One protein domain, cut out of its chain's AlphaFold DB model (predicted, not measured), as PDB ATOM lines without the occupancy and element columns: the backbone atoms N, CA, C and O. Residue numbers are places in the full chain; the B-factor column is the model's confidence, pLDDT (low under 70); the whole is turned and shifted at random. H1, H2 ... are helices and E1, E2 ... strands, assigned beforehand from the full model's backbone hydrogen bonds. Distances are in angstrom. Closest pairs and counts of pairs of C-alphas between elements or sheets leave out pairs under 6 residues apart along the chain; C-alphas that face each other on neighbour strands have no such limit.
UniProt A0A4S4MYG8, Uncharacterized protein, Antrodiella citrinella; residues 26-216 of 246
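AT A GLANCE: This is residues 26 to 216 of the 246 residues of an uncharacterized protein of Antrodiella citrinella (UniProt A0A4S4MYG8). A long, twisted wall of seven strands has a row of four helices, H2, H3, H4 and H5, along one face, with H3 and H4 standing off it; no named helix covers the other face. A tiny two-strand sheet, E6 beside E9, sits at the start of H5, and a long loop within residues 169 to 192 reaches outward near the E7 edge. The 191 printed residues hold, in order, H1 E1 E2 H2 E3 H3 E4 H4 E5 E6 H5 E7 E8 E9. The large sheet, E2 E1 E3 E4 E5 E8 E7, is mixed; the class is mixed, helices and strands, with under half of the residues in named elements. The whole is compact, with a radius of gyration of the C-alphas of 17.2 A and spans of 60 by 41 by 32 A.

IN THESE COORDINATES: Find C-alpha 29 at (-2.362, -15.409, -23.577), where H1, residues 29 to 33, begins. Next come E1, 36 to 40, E2, 54 to 58, and H2, 67 to 80, 20.0 A long. Read on to E3, 88 to 92, H3, 100 to 111, 17.2 A, E4, 118 to 122, H4, 128 to 135, and E5, 148 to 152. E6, 155 to 157, leads into H5, 158 to 168, 15.0 A. E7, 193 to 198, 15.8 A, and E8, 201 to 208, 21.6 A, precede E9, 213 to 215, which ends at (-37.676, 11.002, -20.713).

HOW THE PARTS SIT: Start at E3 and E4, parallel, with N 91 and O 120 at 2.8 A. E3, H3, E4 and E4, H4, E5 are strand-helix-strand units, parallel neighbours with a helix between, their crossovers right-handed; E2, H2, E3 is a split one, with E1 between its strands, also right-handed. At the far edge E7 and E8 form an antiparallel hairpin, with N 196 and O 203 at 3.0 A. H2 and the sheet make two layers, helix on one face; H1 and H5 only graze the sheet. H4 and H5 touch, C-alphas of Gly 129 and Asp 160 at 4.3 A, at a shallow tilt of 18 degrees, the same way. H2 and H4 are apart. In H2, H4 and H5 every O i to N i+4 pair is within hydrogen-bond range; H3 has 7 of 8, and H1 0 of 1 but 2 of 2 O i to N i+3 pairs.

THE WHOLE: The C-alphas of Arg 26 and Ser 183 are farthest apart, 62.4 A. The printed part has no cut. The long links are E1 to E2, H4 to E5 and H5 to E7. Mean pLDDT of the printed part is 70.7, with residues 41 to 67 and 177 to 192 among those under 70.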
ATOM      1  N   ARG A  26      -2.543 -17.233 -28.751       75.56
ATOM      2  CA  ARG A  26      -1.309 -17.728 -28.122       75.56
ATOM      3  C   ARG A  26      -0.204 -16.675 -28.082       75.56
ATOM      4  O   ARG A  26       0.715 -16.816 -27.284       75.56
ATOM      5  N   CYS A  27      -0.293 -15.624 -28.901       70.62
ATOM      6  CA  CYS A  27       0.664 -14.520 -28.878       70.62
ATOM      7  C   CYS A  27       0.468 -13.600 -27.665       70.62
ATOM      8  O   CYS A  27       1.432 -13.003 -27.195       70.62
ATOM      9  N   LEU A  28      -0.762 -13.489 -27.148       70.56
ATOM     10  CA  LEU A  28      -1.101 -12.657 -25.989       70.56
ATOM     11  C   LEU A  28      -2.015 -13.427 -25.014       70.56
ATOM     12  O   LEU A  28      -3.147 -13.011 -24.750       70.56
ATOM     13  N   PRO A  29      -1.541 -14.547 -24.430       69.06
ATOM     14  CA  PRO A  29      -2.362 -15.409 -23.577       69.06
ATOM     15  C   PRO A  29      -2.796 -14.707 -22.285       69.06
ATOM     16  O   PRO A  29      -3.813 -15.065 -21.686       69.06
ATOM     17  N   CYS A  30      -2.064 -13.663 -21.877       68.00
ATOM     18  CA  CYS A  30      -2.423 -12.806 -20.755       68.00
ATOM     19  C   CYS A  30      -3.801 -12.146 -20.927       68.00
ATOM     20  O   CYS A  30      -4.453 -11.908 -19.912       68.00
ATOM     21  N   ILE A  31      -4.290 -11.946 -22.165       72.88
ATOM     22  CA  ILE A  31      -5.597 -11.317 -22.420       72.88
ATOM     23  C   ILE A  31      -6.760 -12.089 -21.782       72.88
ATOM     24  O   ILE A  31      -7.692 -11.505 -21.230       72.88
ATOM     25  N   SER A  32      -6.654 -13.414 -21.736       74.94
ATOM     26  CA  SER A  32      -7.665 -14.270 -21.109       74.94
ATOM     27  C   SER A  32      -7.745 -14.151 -19.578       74.94
ATOM     28  O   SER A  32      -8.744 -14.556 -18.973       74.94
ATOM     29  N   ASN A  33      -6.708 -13.597 -18.938       74.50
ATOM     30  CA  ASN A  33      -6.585 -13.533 -17.482       74.50
ATOM     31  C   ASN A  33      -7.062 -12.221 -16.865       74.50
ATOM     32  O   ASN A  33      -7.111 -12.121 -15.638       74.50
ATOM     33  N   PHE A  34      -7.421 -11.233 -17.677       73.69
ATOM     34  CA  PHE A  34      -7.769  -9.929 -17.147       73.69
ATOM     35  C   PHE A  34      -9.114  -9.909 -16.439       73.69
ATOM     36  O   PHE A  34     -10.067 -10.600 -16.806       73.69
ATOM     37  N   THR A  35      -9.171  -9.073 -15.406       78.50
ATOM     38  CA  THR A  35     -10.351  -8.917 -14.554       78.50
ATOM     39  C   THR A  35     -11.082  -7.612 -14.833       78.50
ATOM     40  O   THR A  35     -12.256  -7.490 -14.482       78.50
ATOM     41  N   SER A  36     -10.459  -6.656 -15.527       76.62
ATOM     42  CA  SER A  36     -11.136  -5.446 -15.981       76.62
ATOM     43  C   SER A  36     -10.773  -5.069 -17.415       76.62
ATOM     44  O   SER A  36      -9.631  -5.249 -17.834       76.62
ATOM     45  N   PHE A  37     -11.773  -4.570 -18.144       77.62
ATOM     46  CA  PHE A  37     -11.702  -4.145 -19.536       77.62
ATOM     47  C   PHE A  37     -12.536  -2.875 -19.710       77.62
ATOM     48  O   PHE A  37     -13.664  -2.786 -19.218       77.62
ATOM     49  N   ALA A  38     -11.983  -1.884 -20.397       76.69
ATOM     50  CA  ALA A  38     -12.658  -0.625 -20.673       76.69
ATOM     51  C   ALA A  38     -12.522  -0.258 -22.150       76.69
ATOM     52  O   ALA A  38     -11.452  -0.437 -22.728       76.69
ATOM     53  N   ILE A  39     -13.598   0.282 -22.719       74.00
ATOM     54  CA  ILE A  39     -13.626   0.911 -24.040       74.00
ATOM     55  C   ILE A  39     -13.774   2.409 -23.813       74.00
ATOM     56  O   ILE A  39     -14.657   2.826 -23.060       74.00
ATOM     57  N   TYR A  40     -12.907   3.199 -24.442       70.06
ATOM     58  CA  TYR A  40     -12.912   4.653 -24.335       70.06
ATOM     59  C   TYR A  40     -12.465   5.304 -25.641       70.06
ATOM     60  O   TYR A  40     -11.539   4.805 -26.277       70.06
ATOM     61  N   SER A  41     -13.109   6.412 -26.023       61.28
ATOM     62  CA  SER A  41     -12.857   7.124 -27.286       61.28
ATOM     63  C   SER A  41     -12.525   8.613 -27.133       61.28
ATOM     64  O   SER A  41     -12.667   9.347 -28.103       61.28
ATOM     65  N   SER A  42     -12.096   9.077 -25.954       55.84
ATOM     66  CA  SER A  42     -11.767  10.492 -25.724       55.84
ATOM     67  C   SER A  42     -10.270  10.719 -25.465       55.84
ATOM     68  O   SER A  42      -9.568   9.845 -24.955       55.84
ATOM     69  N   GLY A  43      -9.791  11.910 -25.833       46.09
ATOM     70  CA  GLY A  43      -8.391  12.337 -25.719       46.09
ATOM     71  C   GLY A  43      -8.004  12.827 -24.324       46.09
ATOM     72  O   GLY A  43      -6.823  12.975 -24.035       46.09
ATOM     73  N   GLU A  44      -8.975  13.033 -23.430       43.69
ATOM     74  CA  GLU A  44      -8.719  13.425 -22.042       43.69
ATOM     75  C   GLU A  44      -8.864  12.215 -21.119       43.69
ATOM     76  O   GLU A  44      -9.918  11.941 -20.548       43.69
ATOM     77  N   PHE A  45      -7.786  11.452 -20.963       42.38
ATOM     78  CA  PHE A  45      -7.745  10.402 -19.958       42.38
ATOM     79  C   PHE A  45      -7.502  11.007 -18.565       42.38
ATOM     80  O   PHE A  45      -6.392  11.415 -18.236       42.38
ATOM     81  N   CYS A  46      -8.532  11.025 -17.718       32.38
ATOM     82  CA  CYS A  46      -8.410  11.332 -16.289       32.38
ATOM     83  C   CYS A  46      -8.882  10.134 -15.455       32.38
ATOM     84  O   CYS A  46      -9.997  10.127 -14.934       32.38
ATOM     85  N   GLY A  47      -8.057   9.092 -15.317       35.88
ATOM     86  CA  GLY A  47      -8.359   8.054 -14.332       35.88
ATOM     87  C   GLY A  47      -7.372   6.899 -14.267       35.88
ATOM     88  O   GLY A  47      -7.401   6.005 -15.098       35.88
ATOM     89  N   VAL A  48      -6.572   6.835 -13.206       37.00
ATOM     90  CA  VAL A  48      -5.859   5.604 -12.838       37.00
ATOM     91  C   VAL A  48      -6.897   4.536 -12.477       37.00
ATOM     92  O   VAL A  48      -7.710   4.729 -11.570       37.00
ATOM     93  N   PHE A  49      -6.895   3.403 -13.183       47.03
ATOM     94  CA  PHE A  49      -7.721   2.257 -12.810       47.03
ATOM     95  C   PHE A  49      -7.144   1.634 -11.537       47.03
ATOM     96  O   PHE A  49      -6.150   0.915 -11.574       47.03
ATOM     97  N   ALA A  50      -7.750   1.929 -10.387       36.31
ATOM     98  CA  ALA A  50      -7.400   1.265  -9.138       36.31
ATOM     99  C   ALA A  50      -7.901  -0.192  -9.177       36.31
ATOM    100  O   ALA A  50      -9.100  -0.448  -9.063       36.31
ATOM    101  N   GLY A  51      -6.981  -1.136  -9.385       42.22
ATOM    102  CA  GLY A  51      -7.231  -2.581  -9.380       42.22
ATOM    103  C   GLY A  51      -6.030  -3.349  -9.935       42.22
ATOM    104  O   GLY A  51      -5.455  -2.941 -10.941       42.22
ATOM    105  N   SER A  52      -5.637  -4.441  -9.276       42.69
ATOM    106  CA  SER A  52      -4.360  -5.143  -9.482       42.69
ATOM    107  C   SER A  52      -4.155  -5.794 -10.856       42.69
ATOM    108  O   SER A  52      -3.011  -6.086 -11.179       42.69
ATOM    109  N   ASP A  53      -5.204  -5.972 -11.673       49.75
ATOM    110  CA  ASP A  53      -5.173  -6.793 -12.901       49.75
ATOM    111  C   ASP A  53      -6.083  -6.237 -14.025       49.75
ATOM    112  O   ASP A  53      -6.937  -6.936 -14.583       49.75
ATOM    113  N   THR A  54      -5.946  -4.945 -14.338       47.31
ATOM    114  CA  THR A  54      -6.790  -4.237 -15.323       47.31
ATOM    115  C   THR A  54      -6.102  -4.130 -16.692       47.31
ATOM    116  O   THR A  54      -4.990  -3.611 -16.740       47.31
ATOM    117  N   ILE A  55      -6.767  -4.503 -17.803       49.22
ATOM    118  CA  ILE A  55      -6.473  -3.856 -19.100       49.22
ATOM    119  C   ILE A  55      -7.398  -2.667 -19.245       49.22
ATOM    120  O   ILE A  55      -8.623  -2.791 -19.195       49.22
ATOM    121  N   ALA A  56      -6.817  -1.531 -19.573       45.94
ATOM    122  CA  ALA A  56      -7.525  -0.534 -20.343       45.94
ATOM    123  C   ALA A  56      -7.057  -0.676 -21.787       45.94
ATOM    124  O   ALA A  56      -5.876  -0.475 -22.060       45.94
ATOM    125  N   VAL A  57      -7.948  -1.046 -22.709       45.66
ATOM    126  CA  VAL A  57      -7.644  -0.838 -24.124       45.66
ATOM    127  C   VAL A  57      -7.982   0.608 -24.410       45.66
ATOM    128  O   VAL A  57      -9.143   0.998 -24.519       45.66
ATOM    129  N   TRP A  58      -6.928   1.412 -24.435       47.72
ATOM    130  CA  TRP A  58      -7.003   2.818 -24.766       47.72
ATOM    131  C   TRP A  58      -6.617   2.992 -26.226       47.72
ATOM    132  O   TRP A  58      -5.529   2.602 -26.642       47.72
ATOM    133  N   LEU A  59      -7.535   3.561 -26.993       45.09
ATOM    134  CA  LEU A  59      -7.324   3.933 -28.380       45.09
ATOM    135  C   LEU A  59      -7.390   5.452 -28.447       45.09
ATOM    136  O   LEU A  59      -8.432   6.029 -28.749       45.09
ATOM    137  N   SER A  60      -6.275   6.093 -28.097       39.50
ATOM    138  CA  SER A  60      -6.075   7.512 -28.376       39.50
ATOM    139  C   SER A  60      -5.498   7.631 -29.772       39.50
ATOM    140  O   SER A  60      -4.355   7.244 -30.014       39.50
ATOM    141  N   LEU A  61      -6.316   8.116 -30.697       40.00
ATOM    142  CA  LEU A  61      -5.838   8.566 -31.993       40.00
ATOM    143  C   LEU A  61      -5.603  10.067 -31.872       40.00
ATOM    144  O   LEU A  61      -6.547  10.824 -31.652       40.00
ATOM    145  N   ASP A  62      -4.339  10.475 -31.965       39.16
ATOM    146  CA  ASP A  62      -3.969  11.884 -32.038       39.16
ATOM    147  C   ASP A  62      -4.615  12.503 -33.284       39.16
ATOM    148  O   ASP A  62      -4.304  12.112 -34.413       39.16
ATOM    149  N   GLY A  63      -5.526  13.455 -33.064       46.38
ATOM    150  CA  GLY A  63      -6.224  14.194 -34.119       46.38
ATOM    151  C   GLY A  63      -7.323  13.373 -34.798       46.38
ATOM    152  O   GLY A  63      -7.043  12.452 -35.558       46.38
ATOM    153  N   ASP A  64      -8.574  13.751 -34.529       48.84
ATOM    154  CA  ASP A  64      -9.818  13.099 -34.959       48.84
ATOM    155  C   ASP A  64      -9.961  11.616 -34.569       48.84
ATOM    156  O   ASP A  64      -9.375  10.692 -35.135       48.84
ATOM    157  N   PHE A  65     -10.832  11.386 -33.585       55.00
ATOM    158  CA  PHE A  65     -11.206  10.061 -33.107       55.00
ATOM    159  C   PHE A  65     -11.884   9.256 -34.218       55.00
ATOM    160  O   PHE A  65     -13.089   9.392 -34.459       55.00
ATOM    161  N   ASP A  66     -11.140   8.355 -34.861       63.69
ATOM    162  CA  ASP A  66     -11.750   7.381 -35.755       63.69
ATOM    163  C   ASP A  66     -12.487   6.316 -34.927       63.69
ATOM    164  O   ASP A  66     -11.938   5.303 -34.494       63.69
ATOM    165  N   ARG A  67     -13.784   6.545 -34.702       67.31
ATOM    166  CA  ARG A  67     -14.690   5.592 -34.037       67.31
ATOM    167  C   ARG A  67     -14.609   4.199 -34.664       67.31
ATOM    168  O   ARG A  67     -14.758   3.202 -33.959       67.31
ATOM    169  N   LYS A  68     -14.355   4.111 -35.974       70.38
ATOM    170  CA  LYS A  68     -14.229   2.843 -36.699       70.38
ATOM    171  C   LYS A  68     -13.010   2.053 -36.220       70.38
ATOM    172  O   LYS A  68     -13.109   0.838 -36.074       70.38
ATOM    173  N   ALA A  69     -11.912   2.732 -35.893       68.25
ATOM    174  CA  ALA A  69     -10.705   2.137 -35.324       68.25
ATOM    175  C   ALA A  69     -10.960   1.488 -33.961       68.25
ATOM    176  O   ALA A  69     -10.581   0.333 -33.729       68.25
ATOM    177  N   VAL A  70     -11.644   2.225 -33.077       70.31
ATOM    178  CA  VAL A  70     -12.036   1.753 -31.740       70.31
ATOM    179  C   VAL A  70     -12.892   0.501 -31.857       70.31
ATOM    180  O   VAL A  70     -12.614  -0.517 -31.222       70.31
ATOM    181  N   MET A  71     -13.878   0.542 -32.749       73.25
ATOM    182  CA  MET A  71     -14.802  -0.567 -32.953       73.25
ATOM    183  C   MET A  71     -14.161  -1.784 -33.608       73.25
ATOM    184  O   MET A  71     -14.417  -2.907 -33.179       73.25
ATOM    185  N   ASN A  72     -13.310  -1.594 -34.612       74.00
ATOM    186  CA  ASN A  72     -12.589  -2.699 -35.236       74.00
ATOM    187  C   ASN A  72     -11.651  -3.378 -34.235       74.00
ATOM    188  O   ASN A  72     -11.594  -4.605 -34.184       74.00
ATOM    189  N   SER A  73     -10.983  -2.595 -33.388       72.75
ATOM    190  CA  SER A  73     -10.123  -3.130 -32.333       72.75
ATOM    191  C   SER A  73     -10.935  -3.896 -31.287       72.75
ATOM    192  O   SER A  73     -10.577  -5.020 -30.951       72.75
ATOM    193  N   PHE A  74     -12.070  -3.348 -30.831       77.62
ATOM    194  CA  PHE A  74     -12.988  -4.060 -29.937       77.62
ATOM    195  C   PHE A  74     -13.452  -5.386 -30.549       77.62
ATOM    196  O   PHE A  74     -13.331  -6.425 -29.907       77.62
ATOM    197  N   ARG A  75     -13.893  -5.387 -31.813       79.19
ATOM    198  CA  ARG A  75     -14.315  -6.606 -32.520       79.19
ATOM    199  C   ARG A  75     -13.204  -7.642 -32.617       79.19
ATOM    200  O   ARG A  75     -13.462  -8.819 -32.391       79.19
ATOM    201  N   LEU A  76     -11.981  -7.223 -32.934       76.19
ATOM    202  CA  LEU A  76     -10.825  -8.119 -32.984       76.19
ATOM    203  C   LEU A  76     -10.532  -8.723 -31.608       76.19
ATOM    204  O   LEU A  76     -10.353  -9.935 -31.505       76.19
ATOM    205  N   ILE A  77     -10.545  -7.898 -30.558       76.62
ATOM    206  CA  ILE A  77     -10.354  -8.346 -29.175       76.62
ATOM    207  C   ILE A  77     -11.413  -9.384 -28.807       76.62
ATOM    208  O   ILE A  77     -11.074 -10.493 -28.417       76.62
ATOM    209  N   VAL A  78     -12.691  -9.056 -28.989       79.44
ATOM    210  CA  VAL A  78     -13.820  -9.927 -28.633       79.44
ATOM    211  C   VAL A  78     -13.778 -11.240 -29.413       79.44
ATOM    212  O   VAL A  78     -14.056 -12.299 -28.856       79.44
ATOM    213  N   LYS A  79     -13.413 -11.178 -30.699       84.62
ATOM    214  CA  LYS A  79     -13.366 -12.339 -31.589       84.62
ATOM    215  C   LYS A  79     -12.220 -13.294 -31.260       84.62
ATOM    216  O   LYS A  79     -12.412 -14.504 -31.327       84.62
ATOM    217  N   HIS A  80     -11.035 -12.765 -30.967       82.62
ATOM    218  CA  HIS A  80      -9.820 -13.574 -30.843       82.62
ATOM    219  C   HIS A  80      -9.410 -13.835 -29.393       82.62
ATOM    220  O   HIS A  80      -8.727 -14.820 -29.130       82.62
ATOM    221  N   TYR A  81      -9.851 -13.008 -28.447       79.12
ATOM    222  CA  TYR A  81      -9.376 -13.018 -27.068       79.12
ATOM    223  C   TYR A  81     -10.539 -13.094 -26.071       79.12
ATOM    224  O   TYR A  81     -10.948 -12.075 -25.504       79.12
ATOM    225  N   PRO A  82     -11.081 -14.298 -25.816       85.00
ATOM    226  CA  PRO A  82     -12.119 -14.473 -24.810       85.00
ATOM    227  C   PRO A  82     -11.592 -14.079 -23.424       85.00
ATOM    228  O   PRO A  82     -10.475 -14.434 -23.047       85.00
ATOM    229  N   MET A  83     -12.423 -13.387 -22.639       85.75
ATOM    230  CA  MET A  83     -12.077 -12.902 -21.296       85.75
ATOM    231  C   MET A  83     -12.957 -13.563 -20.216       85.75
ATOM    232  O   MET A  83     -13.731 -12.889 -19.536       85.75
ATOM    233  N   PRO A  84     -12.856 -14.890 -19.996       89.00
ATOM    234  CA  PRO A  84     -13.747 -15.611 -19.079       89.00
ATOM    235  C   PRO A  84     -13.571 -15.210 -17.603       89.00
ATOM    236  O   PRO A  84     -14.406 -15.540 -16.757       89.00
ATOM    237  N   ARG A  85     -12.466 -14.529 -17.273       87.19
ATOM    238  CA  ARG A  85     -12.147 -14.028 -15.929       87.19
ATOM    239  C   ARG A  85     -12.541 -12.572 -15.706       87.19
ATOM    240  O   ARG A  85     -12.343 -12.077 -14.598       87.19
ATOM    241  N   LEU A  86     -13.122 -11.917 -16.710       87.38
ATOM    242  CA  LEU A  86     -13.509 -10.521 -16.618       87.38
ATOM    243  C   LEU A  86     -14.552 -10.317 -15.516       87.38
ATOM    244  O   LEU A  86     -15.583 -10.981 -15.501       87.38
ATOM    245  N   GLN A  87     -14.279  -9.380 -14.613       88.94
ATOM    246  CA  GLN A  87     -15.141  -8.996 -13.493       88.94
ATOM    247  C   GLN A  87     -15.726  -7.594 -13.678       88.94
ATOM    248  O   GLN A  87     -16.855  -7.346 -13.260       88.94
ATOM    249  N   CYS A  88     -14.999  -6.678 -14.324       87.06
ATOM    250  CA  CYS A  88     -15.433  -5.302 -14.533       87.06
ATOM    251  C   CYS A  88     -15.308  -4.878 -15.999       87.06
ATOM    252  O   CYS A  88     -14.203  -4.778 -16.529       87.06
ATOM    253  N   PHE A  89     -16.436  -4.547 -16.621       86.81
ATOM    254  CA  PHE A  89     -16.488  -4.016 -17.978       86.81
ATOM    255  C   PHE A  89     -16.985  -2.575 -17.954       86.81
ATOM    256  O   PHE A  89     -17.966  -2.263 -17.273       86.81
ATOM    257  N   ARG A  90     -16.294  -1.687 -18.667       83.56
ATOM    258  CA  ARG A  90     -16.621  -0.261 -18.713       83.56
ATOM    259  C   ARG A  90     -16.749   0.214 -20.151       83.56
ATOM    260  O   ARG A  90     -15.847   0.011 -20.957       83.56
ATOM    261  N   ILE A  91     -17.845   0.890 -20.442       80.94
ATOM    262  CA  ILE A  91     -18.092   1.567 -21.708       80.94
ATOM    263  C   ILE A  91     -18.124   3.044 -21.368       80.94
ATOM    264  O   ILE A  91     -19.079   3.545 -20.776       80.94
ATOM    265  N   LEU A  92     -17.005   3.698 -21.639       73.69
ATOM    266  CA  LEU A  92     -16.781   5.083 -21.303       73.69
ATOM    267  C   LEU A  92     -16.824   5.862 -22.616       73.69
ATOM    268  O   LEU A  92     -16.102   5.517 -23.543       73.69
ATOM    269  N   ASP A  93     -17.636   6.917 -22.658       68.50
ATOM    270  CA  ASP A  93     -17.741   7.919 -23.728       68.50
ATOM    271  C   ASP A  93     -18.977   7.838 -24.651       68.50
ATOM    272  O   ASP A  93     -19.408   6.788 -25.117       68.50
ATOM    273  N   GLY A  94     -19.556   9.016 -24.905       54.62
ATOM    274  CA  GLY A  94     -20.883   9.222 -25.501       54.62
ATOM    275  C   GLY A  94     -20.874   9.664 -26.953       54.62
ATOM    276  O   GLY A  94     -21.931   9.934 -27.516       54.62
ATOM    277  N   TRP A  95     -19.694   9.777 -27.561       51.28
ATOM    278  CA  TRP A  95     -19.581  10.128 -28.975       51.28
ATOM    279  C   TRP A  95     -19.821   8.923 -29.883       51.28
ATOM    280  O   TRP A  95     -20.213   9.094 -31.035       51.28
ATOM    281  N   LEU A  96     -19.660   7.699 -29.377       55.31
ATOM    282  CA  LEU A  96     -20.149   6.499 -30.045       55.31
ATOM    283  C   LEU A  96     -21.683   6.532 -30.029       55.31
ATOM    284  O   LEU A  96     -22.311   6.000 -29.121       55.31
ATOM    285  N   LYS A  97     -22.302   7.146 -31.046       57.72
ATOM    286  CA  LYS A  97     -23.687   6.815 -31.392       57.72
ATOM    287  C   LYS A  97     -23.700   5.315 -31.652       57.72
ATOM    288  O   LYS A  97     -23.122   4.864 -32.641       57.72
ATOM    289  N   TRP A  98     -24.283   4.557 -30.732       59.38
ATOM    290  CA  TRP A  98     -24.395   3.117 -30.867       59.38
ATOM    291  C   TRP A  98     -25.173   2.803 -32.133       59.38
ATOM    292  O   TRP A  98     -26.363   3.087 -32.251       59.38
ATOM    293  N   HIS A  99     -24.469   2.252 -33.114       64.00
ATOM    294  CA  HIS A  99     -25.130   1.606 -34.227       64.00
ATOM    295  C   HIS A  99     -25.644   0.254 -33.735       64.00
ATOM    296  O   HIS A  99     -24.989  -0.398 -32.922       64.00
ATOM    297  N   SER A 100     -26.762  -0.209 -34.284       68.56
ATOM    298  CA  SER A 100     -27.337  -1.530 -33.988       68.56
ATOM    299  C   SER A 100     -26.332  -2.692 -34.050       68.56
ATOM    300  O   SER A 100     -26.482  -3.670 -33.332       68.56
ATOM    301  N   SER A 101     -25.282  -2.587 -34.873       71.44
ATOM    302  CA  SER A 101     -24.235  -3.610 -34.969       71.44
ATOM    303  C   SER A 101     -23.317  -3.666 -33.743       71.44
ATOM    304  O   SER A 101     -22.837  -4.739 -33.401       71.44
ATOM    305  N   MET A 102     -23.087  -2.541 -33.058       73.94
ATOM    306  CA  MET A 102     -22.263  -2.487 -31.845       73.94
ATOM    307  C   MET A 102     -22.969  -3.127 -30.650       73.94
ATOM    308  O   MET A 102     -22.318  -3.753 -29.817       73.94
ATOM    309  N   GLU A 103     -24.291  -2.978 -30.570       77.50
ATOM    310  CA  GLU A 103     -25.106  -3.586 -29.517       77.50
ATOM    311  C   GLU A 103     -24.915  -5.099 -29.483       77.50
ATOM    312  O   GLU A 103     -24.588  -5.651 -28.433       77.50
ATOM    313  N   GLU A 104     -25.035  -5.752 -30.639       82.69
ATOM    314  CA  GLU A 104     -24.865  -7.202 -30.760       82.69
ATOM    315  C   GLU A 104     -23.440  -7.650 -30.425       82.69
ATOM    316  O   GLU A 104     -23.260  -8.654 -29.736       82.69
ATOM    317  N   ASP A 105     -22.421  -6.886 -30.837       83.06
ATOM    318  CA  ASP A 105     -21.026  -7.176 -30.487       83.06
ATOM    319  C   ASP A 105     -20.811  -7.114 -28.963       83.06
ATOM    320  O   ASP A 105     -20.178  -7.998 -28.380       83.06
ATOM    321  N   VAL A 106     -21.379  -6.102 -28.295       84.81
ATOM    322  CA  VAL A 106     -21.314  -5.954 -26.833       84.81
ATOM    323  C   VAL A 106     -22.097  -7.061 -26.131       84.81
ATOM    324  O   VAL A 106     -21.589  -7.658 -25.186       84.81
ATOM    325  N   ILE A 107     -23.305  -7.385 -26.590       86.62
ATOM    326  CA  ILE A 107     -24.122  -8.470 -26.030       86.62
ATOM    327  C   ILE A 107     -23.399  -9.815 -26.175       86.62
ATOM    328  O   ILE A 107     -23.325 -10.589 -25.217       86.62
ATOM    329  N   SER A 108     -22.829 -10.084 -27.350       85.94
ATOM    330  CA  SER A 108     -22.034 -11.282 -27.624       85.94
ATOM    331  C   SER A 108     -20.811 -11.366 -26.708       85.94
ATOM    332  O   SER A 108     -20.579 -12.395 -26.070       85.94
ATOM    333  N   PHE A 109     -20.087 -10.257 -26.538       87.44
ATOM    334  CA  PHE A 109     -18.965 -10.171 -25.605       87.44
ATOM    335  C   PHE A 109     -19.379 -10.456 -24.156       87.44
ATOM    336  O   PHE A 109     -18.747 -11.262 -23.471       87.44
ATOM    337  N   LEU A 110     -20.466  -9.836 -23.694       88.88
ATOM    338  CA  LEU A 110     -20.991 -10.009 -22.341       88.88
ATOM    339  C   LEU A 110     -21.389 -11.470 -22.064       88.88
ATOM    340  O   LEU A 110     -21.123 -11.978 -20.972       88.88
ATOM    341  N   ARG A 111     -21.933 -12.193 -23.056       87.50
ATOM    342  CA  ARG A 111     -22.190 -13.646 -22.949       87.50
ATOM    343  C   ARG A 111     -20.911 -14.455 -22.711       87.50
ATOM    344  O   ARG A 111     -20.950 -15.445 -21.986       87.50
ATOM    345  N   GLY A 112     -19.782 -14.018 -23.265       87.94
ATOM    346  CA  GLY A 112     -18.463 -14.622 -23.047       87.94
ATOM    347  C   GLY A 112     -17.820 -14.307 -21.689       87.94
ATOM    348  O   GLY A 112     -16.745 -14.829 -21.393       87.94
ATOM    349  N   CYS A 113     -18.458 -13.476 -20.855       90.06
ATOM    350  CA  CYS A 113     -17.915 -12.988 -19.584       90.06
ATOM    351  C   CYS A 113     -18.748 -13.479 -18.377       90.06
ATOM    352  O   CYS A 113     -19.439 -12.686 -17.729       90.06
ATOM    353  N   PRO A 114     -18.703 -14.778 -18.019       90.75
ATOM    354  CA  PRO A 114     -19.570 -15.355 -16.985       90.75
ATOM    355  C   PRO A 114     -19.284 -14.834 -15.567       90.75
ATOM    356  O   PRO A 114     -20.165 -14.860 -14.704       90.75
ATOM    357  N   LYS A 115     -18.059 -14.352 -15.322       91.69
ATOM    358  CA  LYS A 115     -17.608 -13.814 -14.029       91.69
ATOM    359  C   LYS A 115     -17.807 -12.305 -13.888       91.69
ATOM    360  O   LYS A 115     -17.377 -11.737 -12.886       91.69
ATOM    361  N   LEU A 116     -18.449 -11.659 -14.864       92.25
ATOM    362  CA  LEU A 116     -18.654 -10.218 -14.839       92.25
ATOM    363  C   LEU A 116     -19.560  -9.844 -13.665       92.25
ATOM    364  O   LEU A 116     -20.717 -10.250 -13.633       92.25
ATOM    365  N   THR A 117     -19.045  -9.063 -12.717       91.44
ATOM    366  CA  THR A 117     -19.791  -8.587 -11.543       91.44
ATOM    367  C   THR A 117     -20.214  -7.133 -11.686       91.44
ATOM    368  O   THR A 117     -21.247  -6.743 -11.142       91.44
ATOM    369  N   THR A 118     -19.448  -6.333 -12.432       90.38
ATOM    370  CA  THR A 118     -19.658  -4.891 -12.572       90.38
ATOM    371  C   THR A 118     -19.686  -4.456 -14.034       90.38
ATOM    372  O   THR A 118     -18.702  -4.620 -14.756       90.38
ATOM    373  N   LEU A 119     -20.780  -3.813 -14.439       90.44
ATOM    374  CA  LEU A 119     -20.933  -3.138 -15.725       90.44
ATOM    375  C   LEU A 119     -21.025  -1.628 -15.494       90.44
ATOM    376  O   LEU A 119     -21.878  -1.171 -14.740       90.44
ATOM    377  N   HIS A 120     -20.153  -0.848 -16.125       87.38
ATOM    378  CA  HIS A 120     -20.184   0.613 -16.060       87.38
ATOM    379  C   HIS A 120     -20.478   1.180 -17.444       87.38
ATOM    380  O   HIS A 120     -19.761   0.894 -18.398       87.38
ATOM    381  N   ILE A 121     -21.529   1.981 -17.533       85.19
ATOM    382  CA  ILE A 121     -22.019   2.619 -18.746       85.19
ATOM    383  C   ILE A 121     -22.001   4.124 -18.495       85.19
ATOM    384  O   ILE A 121     -22.677   4.608 -17.584       85.19
ATOM    385  N   GLU A 122     -21.233   4.857 -19.292       80.50
ATOM    386  CA  GLU A 122     -21.179   6.315 -19.237       80.50
ATOM    387  C   GLU A 122     -21.690   6.936 -20.545       80.50
ATOM    388  O   GLU A 122     -21.329   6.475 -21.630       80.50
ATOM    389  N   LYS A 123     -22.483   8.014 -20.427       74.44
ATOM    390  CA  LYS A 123     -23.153   8.747 -21.518       74.44
ATOM    391  C   LYS A 123     -24.176   7.870 -22.277       74.44
ATOM    392  O   LYS A 123     -24.223   6.667 -22.018       74.44
ATOM    393  N   PRO A 124     -25.073   8.411 -23.138       61.94
ATOM    394  CA  PRO A 124     -26.116   7.611 -23.793       61.94
ATOM    395  C   PRO A 124     -25.511   6.736 -24.893       61.94
ATOM    396  O   PRO A 124     -25.615   7.021 -26.082       61.94
ATOM    397  N   CYS A 125     -24.823   5.686 -24.468       64.06
ATOM    398  CA  CYS A 125     -24.237   4.701 -25.342       64.06
ATOM    399  C   CYS A 125     -25.181   3.490 -25.415       64.06
ATOM    400  O   CYS A 125     -25.634   3.161 -26.496       64.06
ATOM    401  N   VAL A 126     -25.646   2.916 -24.302       71.31
ATOM    402  CA  VAL A 126     -26.397   1.641 -24.327       71.31
ATOM    403  C   VAL A 126     -27.920   1.809 -24.354       71.31
ATOM    404  O   VAL A 126     -28.491   2.455 -23.475       71.31
ATOM    405  N   ASN A 127     -28.604   1.114 -25.272       81.50
ATOM    406  CA  ASN A 127     -30.051   0.892 -25.188       81.50
ATOM    407  C   ASN A 127     -30.369  -0.121 -24.070       81.50
ATOM    408  O   ASN A 127     -30.226  -1.336 -24.242       81.50
ATOM    409  N   LEU A 128     -30.799   0.381 -22.907       82.75
ATOM    410  CA  LEU A 128     -31.109  -0.468 -21.752       82.75
ATOM    411  C   LEU A 128     -32.286  -1.419 -22.000       82.75
ATOM    412  O   LEU A 128     -32.262  -2.526 -21.466       82.75
ATOM    413  N   GLY A 129     -33.263  -1.041 -22.831       84.81
ATOM    414  CA  GLY A 129     -34.393  -1.907 -23.186       84.81
ATOM    415  C   GLY A 129     -33.928  -3.166 -23.920       84.81
ATOM    416  O   GLY A 129     -34.305  -4.280 -23.557       84.81
ATOM    417  N   LYS A 130     -33.008  -3.025 -24.881       85.44
ATOM    418  CA  LYS A 130     -32.383  -4.182 -25.546       85.44
ATOM    419  C   LYS A 130     -31.549  -5.019 -24.587       85.44
ATOM    420  O   LYS A 130     -31.689  -6.238 -24.565       85.44
ATOM    421  N   LEU A 131     -30.715  -4.386 -23.760       85.88
ATOM    422  CA  LEU A 131     -29.915  -5.118 -22.774       85.88
ATOM    423  C   LEU A 131     -30.810  -5.920 -21.809       85.88
ATOM    424  O   LEU A 131     -30.479  -7.056 -21.466       85.88
ATOM    425  N   ALA A 132     -31.972  -5.374 -21.436       87.94
ATOM    426  CA  ALA A 132     -32.968  -6.051 -20.612       87.94
ATOM    427  C   ALA A 132     -33.473  -7.355 -21.248       87.94
ATOM    428  O   ALA A 132     -33.552  -8.367 -20.552       87.94
ATOM    429  N   LEU A 133     -33.748  -7.359 -22.560       87.38
ATOM    430  CA  LEU A 133     -34.192  -8.556 -23.294       87.38
ATOM    431  C   LEU A 133     -33.175  -9.704 -23.218       87.38
ATOM    432  O   LEU A 133     -33.553 -10.873 -23.172       87.38
ATOM    433  N   HIS A 134     -31.879  -9.386 -23.189       86.25
ATOM    434  CA  HIS A 134     -30.823 -10.396 -23.090       86.25
ATOM    435  C   HIS A 134     -30.543 -10.842 -21.649       86.25
ATOM    436  O   HIS A 134     -30.129 -11.982 -21.435       86.25
ATOM    437  N   LEU A 135     -30.789  -9.981 -20.659       84.50
ATOM    438  CA  LEU A 135     -30.686 -10.340 -19.241       84.50
ATOM    439  C   LEU A 135     -31.777 -11.332 -18.815       84.50
ATOM    440  O   LEU A 135     -31.505 -12.224 -18.014       84.50
ATOM    441  N   SER A 136     -32.985 -11.207 -19.372       77.12
ATOM    442  CA  SER A 136     -34.125 -12.087 -19.084       77.12
ATOM    443  C   SER A 136     -34.205 -13.332 -19.981       77.12
ATOM    444  O   SER A 136     -35.182 -14.077 -19.899       77.12
ATOM    445  N   HIS A 137     -33.204 -13.584 -20.833       75.06
ATOM    446  CA  HIS A 137     -33.259 -14.677 -21.803       75.06
ATOM    447  C   HIS A 137     -33.246 -16.061 -21.110       75.06
ATOM    448  O   HIS A 137     -32.290 -16.369 -20.392       75.06
ATOM    449  N   PRO A 138     -34.235 -16.942 -21.366       65.44
ATOM    450  CA  PRO A 138     -34.459 -18.162 -20.578       65.44
ATOM    451  C   PRO A 138     -33.374 -19.235 -20.747       65.44
ATOM    452  O   PRO A 138     -33.168 -20.050 -19.856       65.44
ATOM    453  N   VAL A 139     -32.674 -19.242 -21.885       66.19
ATOM    454  CA  VAL A 139     -31.701 -20.298 -22.232       66.19
ATOM    455  C   VAL A 139     -30.275 -19.980 -21.761       66.19
ATOM    456  O   VAL A 139     -29.490 -20.883 -21.499       66.19
ATOM    457  N   SER A 140     -29.914 -18.699 -21.671       65.94
ATOM    458  CA  SER A 140     -28.557 -18.272 -21.317       65.94
ATOM    459  C   SER A 140     -28.602 -16.812 -20.867       65.94
ATOM    460  O   SER A 140     -28.389 -15.921 -21.699       65.94
ATOM    461  N   PRO A 141     -28.913 -16.546 -19.586       70.06
ATOM    462  CA  PRO A 141     -28.966 -15.186 -19.077       70.06
ATOM    463  C   PRO A 141     -27.595 -14.530 -19.226       70.06
ATOM    464  O   PRO A 141     -26.551 -15.120 -18.928       70.06
ATOM    465  N   LEU A 142     -27.600 -13.302 -19.725       80.94
ATOM    466  CA  LEU A 142     -26.389 -12.517 -19.899       80.94
ATOM    467  C   LEU A 142     -25.754 -12.218 -18.527       80.94
ATOM    468  O   LEU A 142     -26.424 -11.714 -17.632       80.94
ATOM    469  N   CYS A 143     -24.464 -12.542 -18.373       81.44
ATOM    470  CA  CYS A 143     -23.654 -12.307 -17.169       81.44
ATOM    471  C   CYS A 143     -24.324 -12.760 -15.846       81.44
ATOM    472  O   CYS A 143     -24.761 -11.917 -15.061       81.44
ATOM    473  N   PRO A 144     -24.358 -14.068 -15.528       82.56
ATOM    474  CA  PRO A 144     -25.042 -14.583 -14.332       82.56
ATOM    475  C   PRO A 144     -24.498 -14.014 -13.012       82.56
ATOM    476  O   PRO A 144     -25.230 -13.921 -12.029       82.56
ATOM    477  N   SER A 145     -23.230 -13.591 -12.991       89.00
ATOM    478  CA  SER A 145     -22.579 -12.998 -11.813       89.00
ATOM    479  C   SER A 145     -22.797 -11.485 -11.678       89.00
ATOM    480  O   SER A 145     -22.291 -10.882 -10.730       89.00
ATOM    481  N   LEU A 146     -23.514 -10.849 -12.616       90.06
ATOM    482  CA  LEU A 146     -23.648  -9.396 -12.656       90.06
ATOM    483  C   LEU A 146     -24.483  -8.910 -11.471       90.06
ATOM    484  O   LEU A 146     -25.690  -9.162 -11.383       90.06
ATOM    485  N   CYS A 147     -23.830  -8.179 -10.571       90.38
ATOM    486  CA  CYS A 147     -24.436  -7.656  -9.352       90.38
ATOM    487  C   CYS A 147     -24.451  -6.129  -9.309       90.38
ATOM    488  O   CYS A 147     -25.283  -5.559  -8.615       90.38
ATOM    489  N   THR A 148     -23.580  -5.454 -10.058       89.06
ATOM    490  CA  THR A 148     -23.479  -3.995 -10.046       89.06
ATOM    491  C   THR A 148     -23.563  -3.432 -11.456       89.06
ATOM    492  O   THR A 148     -22.758  -3.772 -12.321       89.06
ATOM    493  N   VAL A 149     -24.495  -2.508 -11.671       90.12
ATOM    494  CA  VAL A 149     -24.582  -1.704 -12.893       90.12
ATOM    495  C   VAL A 149     -24.421  -0.242 -12.504       90.12
ATOM    496  O   VAL A 149     -25.126   0.256 -11.630       90.12
ATOM    497  N   ARG A 150     -23.464   0.448 -13.115       88.00
ATOM    498  CA  ARG A 150     -23.243   1.881 -12.914       88.00
ATOM    499  C   ARG A 150     -23.644   2.618 -14.171       88.00
ATOM    500  O   ARG A 150     -23.128   2.313 -15.242       88.00
ATOM    501  N   LEU A 151     -24.552   3.567 -14.019       85.31
ATOM    502  CA  LEU A 151     -25.031   4.440 -15.076       85.31
ATOM    503  C   LEU A 151     -24.543   5.850 -14.751       85.31
ATOM    504  O   LEU A 151     -24.847   6.377 -13.681       85.31
ATOM    505  N   ARG A 152     -23.769   6.449 -15.654       81.38
ATOM    506  CA  ARG A 152     -23.228   7.799 -15.488       81.38
ATOM    507  C   ARG A 152     -23.570   8.680 -16.676       81.38
ATOM    508  O   ARG A 152     -23.283   8.304 -17.802       81.38
ATOM    509  N   ASN A 153     -24.138   9.862 -16.447       76.38
ATOM    510  CA  ASN A 153     -24.488  10.822 -17.511       76.38
ATOM    511  C   ASN A 153     -25.366  10.220 -18.634       76.38
ATOM    512  O   ASN A 153     -25.237  10.599 -19.795       76.38
ATOM    513  N   VAL A 154     -26.216   9.239 -18.318       75.12
ATOM    514  CA  VAL A 154     -27.007   8.499 -19.317       75.12
ATOM    515  C   VAL A 154     -28.379   9.155 -19.478       75.12
ATOM    516  O   VAL A 154     -28.971   9.608 -18.501       75.12
ATOM    517  N   VAL A 155     -28.913   9.180 -20.698       75.56
ATOM    518  CA  VAL A 155     -30.327   9.504 -20.936       75.56
ATOM    519  C   VAL A 155     -31.048   8.198 -21.228       75.56
ATOM    520  O   VAL A 155     -30.651   7.474 -22.139       75.56
ATOM    521  N   VAL A 156     -32.065   7.874 -20.434       75.12
ATOM    522  CA  VAL A 156     -32.787   6.598 -20.526       75.12
ATOM    523  C   VAL A 156     -34.286   6.878 -20.536       75.12
ATOM    524  O   VAL A 156     -34.768   7.707 -19.766       75.12
ATOM    525  N   ARG A 157     -35.049   6.178 -21.377       80.25
ATOM    526  CA  ARG A 157     -36.515   6.214 -21.287       80.25
ATOM    527  C   ARG A 157     -36.972   5.483 -20.030       80.25
ATOM    528  O   ARG A 157     -36.435   4.424 -19.700       80.25
ATOM    529  N   LEU A 158     -37.987   6.004 -19.344       79.88
ATOM    530  CA  LEU A 158     -38.490   5.367 -18.123       79.88
ATOM    531  C   LEU A 158     -38.939   3.915 -18.368       79.88
ATOM    532  O   LEU A 158     -38.616   3.038 -17.567       79.88
ATOM    533  N   ALA A 159     -39.597   3.647 -19.499       80.94
ATOM    534  CA  ALA A 159     -40.006   2.301 -19.896       80.94
ATOM    535  C   ALA A 159     -38.812   1.333 -20.015       80.94
ATOM    536  O   ALA A 159     -38.840   0.244 -19.436       80.94
ATOM    537  N   ASP A 160     -37.729   1.760 -20.675       84.69
ATOM    538  CA  ASP A 160     -36.502   0.965 -20.820       84.69
ATOM    539  C   ASP A 160     -35.839   0.703 -19.460       84.69
ATOM    540  O   ASP A 160     -35.357  -0.401 -19.205       84.69
ATOM    541  N   LEU A 161     -35.835   1.695 -18.561       84.25
ATOM    542  CA  LEU A 161     -35.286   1.532 -17.215       84.25
ATOM    543  C   LEU A 161     -36.105   0.541 -16.380       84.25
ATOM    544  O   LEU A 161     -35.524  -0.302 -15.696       84.25
ATOM    545  N   ILE A 162     -37.437   0.623 -16.429       83.19
ATOM    546  CA  ILE A 162     -38.329  -0.309 -15.726       83.19
ATOM    547  C   ILE A 162     -38.104  -1.729 -16.246       83.19
ATOM    548  O   ILE A 162     -37.891  -2.649 -15.452       83.19
ATOM    549  N   GLN A 163     -38.089  -1.907 -17.569       88.88
ATOM    550  CA  GLN A 163     -37.833  -3.203 -18.195       88.88
ATOM    551  C   GLN A 163     -36.463  -3.757 -17.784       88.88
ATOM    552  O   GLN A 163     -36.355  -4.925 -17.399       88.88
ATOM    553  N   PHE A 164     -35.432  -2.910 -17.794       89.31
ATOM    554  CA  PHE A 164     -34.092  -3.267 -17.349       89.31
ATOM    555  C   PHE A 164     -34.053  -3.688 -15.882       89.31
ATOM    556  O   PHE A 164     -33.487  -4.732 -15.576       89.31
ATOM    557  N   CYS A 165     -34.682  -2.935 -14.976       87.06
ATOM    558  CA  CYS A 165     -34.718  -3.281 -13.555       87.06
ATOM    559  C   CYS A 165     -35.419  -4.625 -13.325       87.06
ATOM    560  O   CYS A 165     -34.898  -5.467 -12.596       87.06
ATOM    561  N   ARG A 166     -36.556  -4.859 -13.992       89.19
ATOM    562  CA  ARG A 166     -37.298  -6.124 -13.890       89.19
ATOM    563  C   ARG A 166     -36.460  -7.317 -14.344       89.19
ATOM    564  O   ARG A 166     -36.422  -8.337 -13.658       89.19
ATOM    565  N   ALA A 167     -35.754  -7.173 -15.467       89.62
ATOM    566  CA  ALA A 167     -34.856  -8.204 -15.976       89.62
ATOM    567  C   ALA A 167     -33.634  -8.404 -15.064       89.62
ATOM    568  O   ALA A 167     -33.305  -9.528 -14.696       89.62
ATOM    569  N   PHE A 168     -32.979  -7.316 -14.655       88.81
ATOM    570  CA  PHE A 168     -31.760  -7.353 -13.855       88.81
ATOM    571  C   PHE A 168     -31.990  -7.939 -12.458       88.81
ATOM    572  O   PHE A 168     -31.182  -8.745 -11.988       88.81
ATOM    573  N   PHE A 169     -33.093  -7.568 -11.807       87.25
ATOM    574  CA  PHE A 169     -33.460  -8.071 -10.488       87.25
ATOM    575  C   PHE A 169     -34.254  -9.384 -10.514       87.25
ATOM    576  O   PHE A 169     -34.616  -9.883  -9.452       87.25
ATOM    577  N   TYR A 170     -34.520  -9.957 -11.693       86.69
ATOM    578  CA  TYR A 170     -35.375 -11.140 -11.851       86.69
ATOM    579  C   TYR A 170     -36.733 -10.987 -11.137       86.69
ATOM    580  O   TYR A 170     -37.221 -11.907 -10.484       86.69
ATOM    581  N   ASN A 171     -37.335  -9.800 -11.246       84.69
ATOM    582  CA  ASN A 171     -38.591  -9.455 -10.588       84.69
ATOM    583  C   ASN A 171     -39.495  -8.682 -11.555       84.69
ATOM    584  O   ASN A 171     -39.316  -7.485 -11.766       84.69
ATOM    585  N   SER A 172     -40.486  -9.364 -12.131       86.75
ATOM    586  CA  SER A 172     -41.443  -8.781 -13.082       86.75
ATOM    587  C   SER A 172     -42.334  -7.697 -12.472       86.75
ATOM    588  O   SER A 172     -42.794  -6.815 -13.197       86.75
ATOM    589  N   SER A 173     -42.539  -7.728 -11.156       84.56
ATOM    590  CA  SER A 173     -43.315  -6.747 -10.396       84.56
ATOM    591  C   SER A 173     -42.459  -5.601  -9.858       84.56
ATOM    592  O   SER A 173     -42.969  -4.773  -9.111       84.56
ATOM    593  N   TYR A 174     -41.165  -5.535 -10.200       77.94
ATOM    594  CA  TYR A 174     -40.319  -4.438  -9.750       77.94
ATOM    595  C   TYR A 174     -40.835  -3.110 -10.304       77.94
ATOM    596  O   TYR A 174     -40.988  -2.937 -11.522       77.94
ATOM    597  N   GLU A 175     -41.057  -2.172  -9.391       73.56
ATOM    598  CA  GLU A 175     -41.407  -0.794  -9.683       73.56
ATOM    599  C   GLU A 175     -40.232   0.102  -9.322       73.56
ATOM    600  O   GLU A 175     -39.605  -0.026  -8.270       73.56
ATOM    601  N   VAL A 176     -39.907   1.005 -10.240       72.38
ATOM    602  CA  VAL A 176     -38.859   1.993 -10.030       72.38
ATOM    603  C   VAL A 176     -39.423   3.034  -9.052       72.38
ATOM    604  O   VAL A 176     -40.402   3.693  -9.399       72.38
ATOM    605  N   PRO A 177     -38.869   3.171  -7.829       66.56
ATOM    606  CA  PRO A 177     -39.448   4.036  -6.809       66.56
ATOM    607  C   PRO A 177     -39.378   5.485  -7.275       66.56
ATOM    608  O   PRO A 177     -38.294   6.067  -7.374       66.56
ATOM    609  N   MET A 178     -40.541   6.060  -7.578       58.16
ATOM    610  CA  MET A 178     -40.629   7.440  -8.012       58.16
ATOM    611  C   MET A 178     -40.781   8.346  -6.780       58.16
ATOM    612  O   MET A 178     -41.869   8.456  -6.221       58.16
ATOM    613  N   VAL A 179     -39.704   8.989  -6.319       49.44
ATOM    614  CA  VAL A 179     -39.787   9.965  -5.220       49.44
ATOM    615  C   VAL A 179     -40.361  11.281  -5.748       49.44
ATOM    616  O   VAL A 179     -39.642  12.107  -6.303       49.44
ATOM    617  N   ALA A 180     -41.663  11.505  -5.561       40.00
ATOM    618  CA  ALA A 180     -42.249  12.828  -5.736       40.00
ATOM    619  C   ALA A 180     -41.696  13.760  -4.644       40.00
ATOM    620  O   ALA A 180     -41.997  13.588  -3.462       40.00
ATOM    621  N   ALA A 181     -40.865  14.733  -5.019       39.66
ATOM    622  CA  ALA A 181     -40.446  15.789  -4.108       39.66
ATOM    623  C   ALA A 181     -41.663  16.670  -3.790       39.66
ATOM    624  O   ALA A 181     -41.977  17.618  -4.510       39.66
ATOM    625  N   ALA A 182     -42.385  16.341  -2.722       35.50
ATOM    626  CA  ALA A 182     -43.346  17.257  -2.139       35.50
ATOM    627  C   ALA A 182     -42.577  18.518  -1.703       35.50
ATOM    628  O   ALA A 182     -41.692  18.414  -0.856       35.50
ATOM    629  N   SER A 183     -42.921  19.680  -2.278       37.25
ATOM    630  CA  SER A 183     -42.542  21.056  -1.868       37.25
ATOM    631  C   SER A 183     -41.387  21.824  -2.551       37.25
ATOM    632  O   SER A 183     -40.991  22.860  -2.025       37.25
ATOM    633  N   ALA A 184     -40.914  21.462  -3.751       33.41
ATOM    634  CA  ALA A 184     -40.028  22.345  -4.540       33.41
ATOM    635  C   ALA A 184     -40.646  22.711  -5.909       33.41
ATOM    636  O   ALA A 184     -41.263  21.848  -6.531       33.41
ATOM    637  N   PRO A 185     -40.476  23.953  -6.419       34.16
ATOM    638  CA  PRO A 185     -41.071  24.412  -7.685       34.16
ATOM    639  C   PRO A 185     -40.456  23.758  -8.935       34.16
ATOM    640  O   PRO A 185     -40.827  24.084 -10.057       34.16
ATOM    641  N   SER A 186     -39.542  22.805  -8.758       35.75
ATOM    642  CA  SER A 186     -39.160  21.839  -9.781       35.75
ATOM    643  C   SER A 186     -38.874  20.495  -9.097       35.75
ATOM    644  O   SER A 186     -38.282  20.485  -8.012       35.75
ATOM    645  N   PRO A 187     -39.313  19.357  -9.660       35.09
ATOM    646  CA  PRO A 187     -39.056  18.052  -9.069       35.09
ATOM    647  C   PRO A 187     -37.578  17.688  -9.259       35.09
ATOM    648  O   PRO A 187     -37.197  17.050 -10.240       35.09
ATOM    649  N   GLU A 188     -36.722  18.091  -8.319       33.12
ATOM    650  CA  GLU A 188     -35.360  17.563  -8.220       33.12
ATOM    651  C   GLU A 188     -35.421  16.082  -7.818       33.12
ATOM    652  O   GLU A 188     -35.548  15.728  -6.645       33.12
ATOM    653  N   PHE A 189     -35.310  15.191  -8.802       41.91
ATOM    654  CA  PHE A 189     -35.134  13.764  -8.558       41.91
ATOM    655  C   PHE A 189     -33.668  13.451  -8.268       41.91
ATOM    656  O   PHE A 189     -32.813  13.567  -9.145       41.91
ATOM    657  N   ARG A 190     -33.356  12.995  -7.052       41.00
ATOM    658  CA  ARG A 190     -32.019  12.485  -6.716       41.00
ATOM    659  C   ARG A 190     -32.008  10.961  -6.760       41.00
ATOM    660  O   ARG A 190     -32.233  10.297  -5.751       41.00
ATOM    661  N   TRP A 191     -31.720  10.396  -7.930       57.53
ATOM    662  CA  TRP A 191     -31.393   8.974  -8.042       57.53
ATOM    663  C   TRP A 191     -30.040   8.715  -7.370       57.53
ATOM    664  O   TRP A 191     -29.007   9.160  -7.856       57.53
ATOM    665  N   GLY A 192     -30.039   8.019  -6.233       62.31
ATOM    666  CA  GLY A 192     -28.806   7.593  -5.564       62.31
ATOM    667  C   GLY A 192     -28.419   6.168  -5.949       62.31
ATOM    668  O   GLY A 192     -27.380   5.906  -6.558       62.31
ATOM    669  N   THR A 193     -29.238   5.192  -5.559       73.94
ATOM    670  CA  THR A 193     -28.941   3.771  -5.772       73.94
ATOM    671  C   THR A 193     -30.216   2.931  -5.680       73.94
ATOM    672  O   THR A 193     -30.937   3.035  -4.693       73.94
ATOM    673  N   LEU A 194     -30.460   2.063  -6.661       78.75
ATOM    674  CA  LEU A 194     -31.485   1.018  -6.603       78.75
ATOM    675  C   LEU A 194     -30.844  -0.286  -6.145       78.75
ATOM    676  O   LEU A 194     -29.767  -0.638  -6.629       78.75
ATOM    677  N   ARG A 195     -31.477  -1.003  -5.214       81.81
ATOM    678  CA  ARG A 195     -30.947  -2.264  -4.679       81.81
ATOM    679  C   ARG A 195     -32.057  -3.280  -4.480       81.81
ATOM    680  O   ARG A 195     -33.125  -2.930  -3.991       81.81
ATOM    681  N   GLN A 196     -31.756  -4.540  -4.764       78.81
ATOM    682  CA  GLN A 196     -32.619  -5.666  -4.425       78.81
ATOM    683  C   GLN A 196     -31.774  -6.896  -4.102       78.81
ATOM    684  O   GLN A 196     -30.749  -7.139  -4.737       78.81
ATOM    685  N   HIS A 197     -32.196  -7.673  -3.107       80.19
ATOM    686  CA  HIS A 197     -31.610  -8.986  -2.845       80.19
ATOM    687  C   HIS A 197     -32.281 -10.022  -3.740       80.19
ATOM    688  O   HIS A 197     -33.503 -10.148  -3.731       80.19
ATOM    689  N   VAL A 198     -31.477 -10.759  -4.502       77.94
ATOM    690  CA  VAL A 198     -31.946 -11.777  -5.441       77.94
ATOM    691  C   VAL A 198     -31.087 -13.020  -5.266       77.94
ATOM    692  O   VAL A 198     -29.868 -12.944  -5.401       77.94
ATOM    693  N   ALA A 199     -31.712 -14.150  -4.920       78.62
ATOM    694  CA  ALA A 199     -31.028 -15.429  -4.694       78.62
ATOM    695  C   ALA A 199     -29.788 -15.328  -3.770       78.62
ATOM    696  O   ALA A 199     -28.744 -15.912  -4.042       78.62
ATOM    697  N   GLY A 200     -29.882 -14.546  -2.687       75.81
ATOM    698  CA  GLY A 200     -28.787 -14.360  -1.720       75.81
ATOM    699  C   GLY A 200     -27.698 -13.360  -2.133       75.81
ATOM    700  O   GLY A 200     -26.778 -13.120  -1.356       75.81
ATOM    701  N   VAL A 201     -27.804 -12.729  -3.308       80.50
ATOM    702  CA  VAL A 201     -26.867 -11.701  -3.785       80.50
ATOM    703  C   VAL A 201     -27.545 -10.334  -3.792       80.50
ATOM    704  O   VAL A 201     -28.654 -10.176  -4.303       80.50
ATOM    705  N   GLN A 202     -26.876  -9.312  -3.253       84.06
ATOM    706  CA  GLN A 202     -27.332  -7.932  -3.390       84.06
ATOM    707  C   GLN A 202     -27.014  -7.419  -4.798       84.06
ATOM    708  O   GLN A 202     -25.853  -7.196  -5.148       84.06
ATOM    709  N   LYS A 203     -28.053  -7.193  -5.598       83.62
ATOM    710  CA  LYS A 203     -27.952  -6.520  -6.890       83.62
ATOM    711  C   LYS A 203     -28.172  -5.022  -6.722       83.62
ATOM    712  O   LYS A 203     -29.043  -4.597  -5.964       83.62
ATOM    713  N   THR A 204     -27.382  -4.222  -7.431       86.19
ATOM    714  CA  THR A 204     -27.312  -2.768  -7.282       86.19
ATOM    715  C   THR A 204     -27.232  -2.074  -8.640       86.19
ATOM    716  O   THR A 204     -26.372  -2.402  -9.456       86.19
ATOM    717  N   ILE A 205     -28.073  -1.061  -8.854       84.62
ATOM    718  CA  ILE A 205     -27.929  -0.083  -9.939       84.62
ATOM    719  C   ILE A 205     -27.580   1.259  -9.303       84.62
ATOM    720  O   ILE A 205     -28.314   1.764  -8.453       84.62
ATOM    721  N   ARG A 206     -26.444   1.834  -9.686       83.38
ATOM    722  CA  ARG A 206     -25.956   3.108  -9.159       83.38
ATOM    723  C   ARG A 206     -25.989   4.163 -10.252       83.38
ATOM    724  O   ARG A 206     -25.484   3.925 -11.346       83.38
ATOM    725  N   PHE A 207     -26.554   5.314  -9.919       78.94
ATOM    726  CA  PHE A 207     -26.583   6.479 -10.787       78.94
ATOM    727  C   PHE A 207     -25.522   7.450 -10.286       78.94
ATOM    728  O   PHE A 207     -25.651   8.032  -9.212       78.94
ATOM    729  N   ASP A 208     -24.428   7.555 -11.029       66.00
ATOM    730  CA  ASP A 208     -23.338   8.459 -10.700       66.00
ATOM    731  C   ASP A 208     -23.514   9.721 -11.563       66.00
ATOM    732  O   ASP A 208     -23.452   9.634 -12.784       66.00
ATOM    733  N   CYS A 209     -23.705  10.888 -10.934       56.78
ATOM    734  CA  CYS A 209     -23.751  12.247 -11.521       56.78
ATOM    735  C   CYS A 209     -25.138  12.910 -11.685       56.78
ATOM    736  O   CYS A 209     -26.170  12.257 -11.829       56.78
ATOM    737  N   LYS A 210     -25.100  14.253 -11.673       50.09
ATOM    738  CA  LYS A 210     -26.228  15.199 -11.711       50.09
ATOM    739  C   LYS A 210     -26.995  15.217 -13.047       50.09
ATOM    740  O   LYS A 210     -28.130  15.670 -13.062       50.09
ATOM    741  N   ASP A 211     -26.409  14.697 -14.129       51.06
ATOM    742  CA  ASP A 211     -26.907  14.886 -15.505       51.06
ATOM    743  C   ASP A 211     -27.615  13.660 -16.112       51.06
ATOM    744  O   ASP A 211     -27.899  13.631 -17.309       51.06
ATOM    745  N   THR A 212     -27.891  12.618 -15.322       50.34
ATOM    746  CA  THR A 212     -28.677  11.468 -15.807       50.34
ATOM    747  C   THR A 212     -30.149  11.875 -15.922       50.34
ATOM    748  O   THR A 212     -30.755  12.251 -14.918       50.34
ATOM    749  N   LYS A 213     -30.739  11.794 -17.124       57.12
ATOM    750  CA  LYS A 213     -32.118  12.248 -17.400       57.12
ATOM    751  C   LYS A 213     -33.043  11.082 -17.767       57.12
ATOM    752  O   LYS A 213     -32.645  10.175 -18.497       57.12
ATOM    753  N   LEU A 214     -34.287  11.145 -17.289       50.75
ATOM    754  CA  LEU A 214     -35.394  10.285 -17.717       50.75
ATOM    755  C   LEU A 214     -36.285  11.056 -18.689       50.75
ATOM    756  O   LEU A 214     -36.637  12.202 -18.413       50.75
ATOM    757  N   THR A 215     -36.675  10.435 -19.797       52.34
ATOM    758  CA  THR A 215     -37.676  11.002 -20.713       52.34
ATOM    759  C   THR A 215     -38.990  10.230 -20.590       52.34
ATOM    760  O   THR A 215     -38.977   8.993 -20.577       52.34
ATOM    761  N   GLY A 216     -40.105  10.957 -20.465       40.91
ATOM    762  CA  GLY A 216     -41.460  10.400 -20.486       40.91
ATOM    763  C   GLY A 216     -41.887  10.031 -21.906       40.91
ATOM    764  O   GLY A 216     -41.422  10.635 -22.869       40.91
TER     765      GLY A 216